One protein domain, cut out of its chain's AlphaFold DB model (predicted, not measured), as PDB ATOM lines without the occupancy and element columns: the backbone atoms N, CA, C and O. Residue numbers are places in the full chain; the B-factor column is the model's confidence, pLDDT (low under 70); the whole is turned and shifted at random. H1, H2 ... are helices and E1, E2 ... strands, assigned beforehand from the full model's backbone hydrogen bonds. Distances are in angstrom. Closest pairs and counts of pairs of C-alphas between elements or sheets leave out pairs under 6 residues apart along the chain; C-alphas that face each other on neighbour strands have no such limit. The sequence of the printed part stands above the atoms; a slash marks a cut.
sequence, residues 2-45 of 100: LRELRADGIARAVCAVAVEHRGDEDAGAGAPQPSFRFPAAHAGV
ATOM      1  N   LEU A   2       0.314 -20.896 -15.848       82.50
ATOM      2  CA  LEU A   2       1.748 -20.526 -15.674       82.50
ATOM      3  C   LEU A   2       2.144 -19.175 -16.296       82.50
ATOM      4  O   LEU A   2       3.011 -18.484 -15.768       82.50
ATOM      5  N   ARG A   3       1.521 -18.805 -17.421       83.00
ATOM      6  CA  ARG A   3       1.735 -17.499 -18.065       83.00
ATOM      7  C   ARG A   3       1.214 -16.350 -17.196       83.00
ATOM      8  O   ARG A   3       1.930 -15.373 -17.028       83.00
ATOM      9  N   GLU A   4       0.026 -16.506 -16.610       86.25
ATOM     10  CA  GLU A   4      -0.586 -15.523 -15.699       86.25
ATOM     11  C   GLU A   4       0.281 -15.317 -14.449       86.25
ATOM     12  O   GLU A   4       0.695 -14.199 -14.180       86.25
ATOM     13  N   LEU A   5       0.706 -16.401 -13.783       87.12
ATOM     14  CA  LEU A   5       1.584 -16.330 -12.601       87.12
ATOM     15  C   LEU A   5       2.903 -15.578 -12.852       87.12
ATOM     16  O   LEU A   5       3.472 -15.000 -11.929       87.12
ATOM     17  N   ARG A   6       3.427 -15.612 -14.085       84.81
ATOM     18  CA  ARG A   6       4.616 -14.833 -14.474       84.81
ATOM     19  C   ARG A   6       4.278 -13.379 -14.761       84.81
ATOM     20  O   ARG A   6       5.057 -12.508 -14.386       84.81
ATOM     21  N   ALA A   7       3.158 -13.136 -15.438       87.19
ATOM     22  CA  ALA A   7       2.688 -11.793 -15.748       87.19
ATOM     23  C   ALA A   7       2.407 -10.981 -14.473       87.19
ATOM     24  O   ALA A   7       2.678  -9.784 -14.456       87.19
ATOM     25  N   ASP A   8       1.969 -11.639 -13.396       90.38
ATOM     26  CA  ASP A   8       1.707 -10.998 -12.103       90.38
ATOM     27  C   ASP A   8       2.970 -10.419 -11.438       90.38
ATOM     28  O   ASP A   8       2.870  -9.532 -10.594       90.38
ATOM     29  N   GLY A   9       4.172 -10.907 -11.774       87.69
ATOM     30  CA  GLY A   9       5.447 -10.341 -11.301       87.69
ATOM     31  C   GLY A   9       5.715 -10.431  -9.788       87.69
ATOM     32  O   GLY A   9       6.728  -9.919  -9.320       87.69
ATOM     33  N   ILE A  10       4.844 -11.090  -9.015       91.12
ATOM     34  CA  ILE A  10       4.959 -11.218  -7.551       91.12
ATOM     35  C   ILE A  10       6.099 -12.169  -7.163       91.12
ATOM     36  O   ILE A  10       6.869 -11.907  -6.236       91.12
ATOM     37  N   ALA A  11       6.206 -13.304  -7.856       88.06
ATOM     38  CA  ALA A  11       7.205 -14.322  -7.562       88.06
ATOM     39  C   ALA A  11       8.502 -14.060  -8.337       88.06
ATOM     40  O   ALA A  11       8.493 -13.906  -9.555       88.06
ATOM     41  N   ARG A  12       9.648 -14.126  -7.645       87.19
ATOM     42  CA  ARG A  12      10.974 -14.027  -8.284       87.19
ATOM     43  C   ARG A  12      11.229 -15.145  -9.307       87.19
ATOM     44  O   ARG A  12      12.017 -14.961 -10.229       87.19
ATOM     45  N   ALA A  13      10.611 -16.310  -9.123       86.94
ATOM     46  CA  ALA A  13      10.727 -17.451 -10.024       86.94
ATOM     47  C   ALA A  13       9.417 -18.248 -10.062       86.94
ATOM     48  O   ALA A  13       8.781 -18.441  -9.027       86.94
ATOM     49  N   VAL A  14       9.057 -18.752 -11.246       87.81
ATOM     50  CA  VAL A  14       7.886 -19.615 -11.473       87.81
ATOM     51  C   VAL A  14       8.356 -20.917 -12.121       87.81
ATOM     52  O   VAL A  14       8.827 -20.898 -13.259       87.81
ATOM     53  N   CYS A  15       8.216 -22.031 -11.398       88.25
ATOM     54  CA  CYS A  15       8.638 -23.371 -11.813       88.25
ATOM     55  C   CYS A  15       7.432 -24.314 -11.914       88.25
ATOM     56  O   CYS A  15       6.518 -24.227 -11.095       88.25
ATOM     57  N   ALA A  16       7.435 -25.209 -12.902       89.44
ATOM     58  CA  ALA A  16       6.388 -26.211 -13.086       89.44
ATOM     59  C   ALA A  16       6.847 -27.607 -12.640       89.44
ATOM     60  O   ALA A  16       8.004 -27.971 -12.836       89.44
ATOM     61  N   VAL A  17       5.924 -28.405 -12.106       90.94
ATOM     62  CA  VAL A  17       6.108 -29.846 -11.889       90.94
ATOM     63  C   VAL A  17       5.080 -30.557 -12.763       90.94
ATOM     64  O   VAL A  17       3.894 -30.261 -12.648       90.94
ATOM     65  N   ALA A  18       5.525 -31.421 -13.675       90.31
ATOM     66  CA  ALA A  18       4.645 -32.027 -14.677       90.31
ATOM     67  C   ALA A  18       5.135 -33.411 -15.116       90.31
ATOM     68  O   ALA A  18       6.300 -33.755 -14.929       90.31
ATOM     69  N   VAL A  19       4.260 -34.202 -15.738       91.31
ATOM     70  CA  VAL A  19       4.676 -35.359 -16.545       91.31
ATOM     71  C   VAL A  19       4.906 -34.891 -17.978       91.31
ATOM     72  O   VAL A  19       4.143 -34.075 -18.496       91.31
ATOM     73  N   GLU A  20       5.961 -35.379 -18.620       88.19
ATOM     74  CA  GLU A  20       6.179 -35.151 -20.047       88.19
ATOM     75  C   GLU A  20       5.004 -35.698 -20.857       88.19
ATOM     76  O   GLU A  20       4.621 -36.859 -20.719       88.19
ATOM     77  N   HIS A  21       4.446 -34.868 -21.731       78.75
ATOM     78  CA  HIS A  21       3.438 -35.293 -22.691       78.75
ATOM     79  C   HIS A  21       4.037 -35.266 -24.095       78.75
ATOM     80  O   HIS A  21       4.816 -34.382 -24.454       78.75
ATOM     81  N   ARG A  22       3.688 -36.255 -24.919       63.06
ATOM     82  CA  ARG A  22       4.105 -36.272 -26.323       63.06
ATOM     83  C   ARG A  22       3.394 -35.121 -27.048       63.06
ATOM     84  O   ARG A  22       2.170 -35.120 -27.103       63.06
ATOM     85  N   GLY A  23       4.153 -34.156 -27.567       59.94
ATOM     86  CA  GLY A  23       3.625 -32.903 -28.130       59.94
ATOM     87  C   GLY A  23       3.776 -31.679 -27.218       59.94
ATOM     88  O   GLY A  23       3.368 -30.586 -27.595       59.94
ATOM     89  N   ASP A  24       4.411 -31.828 -26.052       59.09
ATOM     90  CA  ASP A  24       4.744 -30.725 -25.135       59.09
ATOM     91  C   ASP A  24       5.948 -29.881 -25.622       59.09
ATOM     92  O   ASP A  24       6.552 -29.136 -24.849       59.09
ATOM     93  N   GLU A  25       6.294 -30.001 -26.912       52.97
ATOM     94  CA  GLU A  25       7.329 -29.210 -27.587       52.97
ATOM     95  C   GLU A  25       6.930 -27.725 -27.699       52.97
ATOM     96  O   GLU A  25       7.808 -26.883 -27.829       52.97
ATOM     97  N   ASP A  26       5.641 -27.380 -27.527       49.94
ATOM     98  CA  ASP A  26       5.123 -26.021 -27.748       49.94
ATOM     99  C   ASP A  26       4.031 -25.551 -26.754       49.94
ATOM    100  O   ASP A  26       3.175 -24.723 -27.077       49.94
ATOM    101  N   ALA A  27       4.051 -25.972 -25.483       47.53
ATOM    102  CA  ALA A  27       3.140 -25.420 -24.458       47.53
ATOM    103  C   ALA A  27       3.534 -24.002 -23.960       47.53
ATOM    104  O   ALA A  27       3.241 -23.595 -22.830       47.53
ATOM    105  N   GLY A  28       4.183 -23.196 -24.802       44.53
ATOM    106  CA  GLY A  28       4.707 -21.884 -24.445       44.53
ATOM    107  C   GLY A  28       5.361 -21.179 -25.622       44.53
ATOM    108  O   GLY A  28       6.536 -21.394 -25.861       44.53
ATOM    109  N   ALA A  29       4.652 -20.265 -26.287       42.88
ATOM    110  CA  ALA A  29       5.260 -19.245 -27.147       42.88
ATOM    111  C   ALA A  29       6.087 -18.249 -26.295       42.88
ATOM    112  O   ALA A  29       5.721 -17.087 -26.134       42.88
ATOM    113  N   GLY A  30       7.150 -18.733 -25.649       52.53
ATOM    114  CA  GLY A  30       7.972 -18.003 -24.691       52.53
ATOM    115  C   GLY A  30       9.133 -18.850 -24.165       52.53
ATOM    116  O   GLY A  30       9.095 -20.074 -24.230       52.53
ATOM    117  N   ALA A  31      10.167 -18.168 -23.663       53.50
ATOM    118  CA  ALA A  31      11.451 -18.730 -23.236       53.50
ATOM    119  C   ALA A  31      11.341 -20.013 -22.377       53.50
ATOM    120  O   ALA A  31      10.378 -20.155 -21.614       53.50
ATOM    121  N   PRO A  32      12.348 -20.912 -22.442       58.66
ATOM    122  CA  PRO A  32      12.365 -22.163 -21.689       58.66
ATOM    123  C   PRO A  32      12.099 -21.908 -20.205       58.66
ATOM    124  O   PRO A  32      12.798 -21.148 -19.535       58.66
ATOM    125  N   GLN A  33      11.042 -22.536 -19.702       67.50
ATOM    126  CA  GLN A  33      10.627 -22.415 -18.316       67.50
ATOM    127  C   GLN A  33      11.342 -23.441 -17.438       67.50
ATOM    128  O   GLN A  33      11.450 -24.599 -17.843       67.50
ATOM    129  N   PRO A  34      11.776 -23.073 -16.219       78.19
ATOM    130  CA  PRO A  34      12.273 -24.064 -15.281       78.19
ATOM    131  C   PRO A  34      11.130 -25.028 -14.944       78.19
ATOM    132  O   PRO A  34      10.038 -24.613 -14.545       78.19
ATOM    133  N   SER A  35      11.372 -26.319 -15.150       85.56
ATOM    134  CA  SER A  35      10.399 -27.367 -14.866       85.56
ATOM    135  C   SER A  35      11.079 -28.618 -14.339       85.56
ATOM    136  O   SER A  35      12.099 -29.037 -14.885       85.56
ATOM    137  N   PHE A  36      10.479 -29.238 -13.329       87.38
ATOM    138  CA  PHE A  36      10.777 -30.605 -12.926       87.38
ATOM    139  C   PHE A  36       9.809 -31.542 -13.650       87.38
ATOM    140  O   PHE A  36       8.592 -31.414 -13.500       87.38
ATOM    141  N   ARG A  37      10.339 -32.456 -14.464       87.81
ATOM    142  CA  ARG A  37       9.526 -33.309 -15.330       87.81
ATOM    143  C   ARG A  37       9.699 -34.781 -14.987       87.81
ATOM    144  O   ARG A  37      10.818 -35.262 -14.840       87.81
ATOM    145  N   PHE A  38       8.577 -35.481 -14.864       89.25
ATOM    146  CA  PHE A  38       8.545 -36.937 -14.790       89.25
ATOM    147  C   PHE A  38       8.492 -37.528 -16.206       89.25
ATOM    148  O   PHE A  38       7.832 -36.937 -17.065       89.25
ATOM    149  N   PRO A  39       9.124 -38.690 -16.452       90.44
ATOM    150  CA  PRO A  39       9.169 -39.303 -17.777       90.44
ATOM    151  C   PRO A  39       7.793 -39.525 -18.411       90.44
ATOM    152  O   PRO A  39       6.843 -39.915 -17.726       90.44
ATOM    153  N   ALA A  40       7.719 -39.404 -19.741       89.88
ATOM    154  CA  ALA A  40       6.484 -39.606 -20.512       89.88
ATOM    155  C   ALA A  40       5.839 -40.992 -20.334       89.88
ATOM    156  O   ALA A  40       4.641 -41.161 -20.560       89.88
ATOM    157  N   ALA A  41       6.606 -41.985 -19.868       92.00
ATOM    158  CA  ALA A  41       6.092 -43.300 -19.485       92.00
ATOM    159  C   ALA A  41       4.976 -43.232 -18.419       92.00
ATOM    160  O   ALA A  41       4.191 -44.169 -18.293       92.00
ATOM    161  N   HIS A  42       4.882 -42.132 -17.667       91.25
ATOM    162  CA  HIS A  42       3.863 -41.925 -16.638       91.25
ATOM    163  C   HIS A  42       2.651 -41.113 -17.119       91.25
ATOM    164  O   HIS A  42       1.762 -40.844 -16.318       91.25
ATOM    165  N   ALA A  43       2.572 -40.740 -18.401       90.12
ATOM    166  CA  ALA A  43       1.477 -39.913 -18.925       90.12
ATOM    167  C   ALA A  43       0.097 -40.599 -18.851       90.12
ATOM    168  O   ALA A  43      -0.928 -39.932 -18.893       90.12
ATOM    169  N   GLY A  44       0.057 -41.930 -18.728       92.69
ATOM    170  CA  GLY A  44      -1.184 -42.687 -18.528       92.69
ATOM    171  C   GLY A  44      -1.663 -42.764 -17.073       92.69
ATOM    172  O   GLY A  44      -2.699 -43.372 -16.813       92.69
ATOM    173  N   VAL A  45      -0.911 -42.211 -16.114       93.62
ATOM    174  CA  VAL A  45      -1.308 -42.196 -14.700       93.62
ATOM    175  C   VAL A  45      -2.415 -41.156 -14.510       93.62
ATOM    176  O   VAL A  45      -2.197 -39.996 -14.852       93.62
TER     177      VAL A  45
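Overview. This is residues 2 to 45 of the 100 residues of an uncharacterized protein of Symbiobacterium thermophilum (UniProt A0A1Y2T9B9). There is little regular structure here: two short parallel strands, E1 and E2, lie side by side, joined by a wide loop of residues 20 to 34, with a short helix, H1, toward one end of the long axis, where residues 7 to 12 stand free. The 44 printed residues hold H1, E1 and E2 in that order; the class is mixed, with 14 residues in named elements. The whole is loose, with a radius of gyration of the C-alphas of 11.9 A, and spans 34 by 18 by 14 A.

Arrangement. In H1, residues 2 to 7, every O i to N i+4 pair is within hydrogen-bond range. Its closest C-alpha pair with E1, residues 16 to 19, is Leu 2 and Ala 16, 7.8 A apart. E1 and E2, residues 35 to 38, are parallel neighbours at 20 degrees; N 36 and O 16, 2.8 A apart, are within hydrogen-bond range. H1 and E2 are apart.

Along the chain. H1 begins at C-alpha 2 (1.748, -20.526, -15.674) and is 8.8 A long. E1 is 9.9 A long; E2, 9.7 A, ends at C-alpha 38 (8.545, -36.937, -14.790).

Size, cuts and confidence. The C-alphas farthest apart, of Ile 10 and Ala 41, are separated by 34.2 A. The printed part has no cut. The E1 to E2 link is long; in it, residues 22 to 33 have pLDDT under 70.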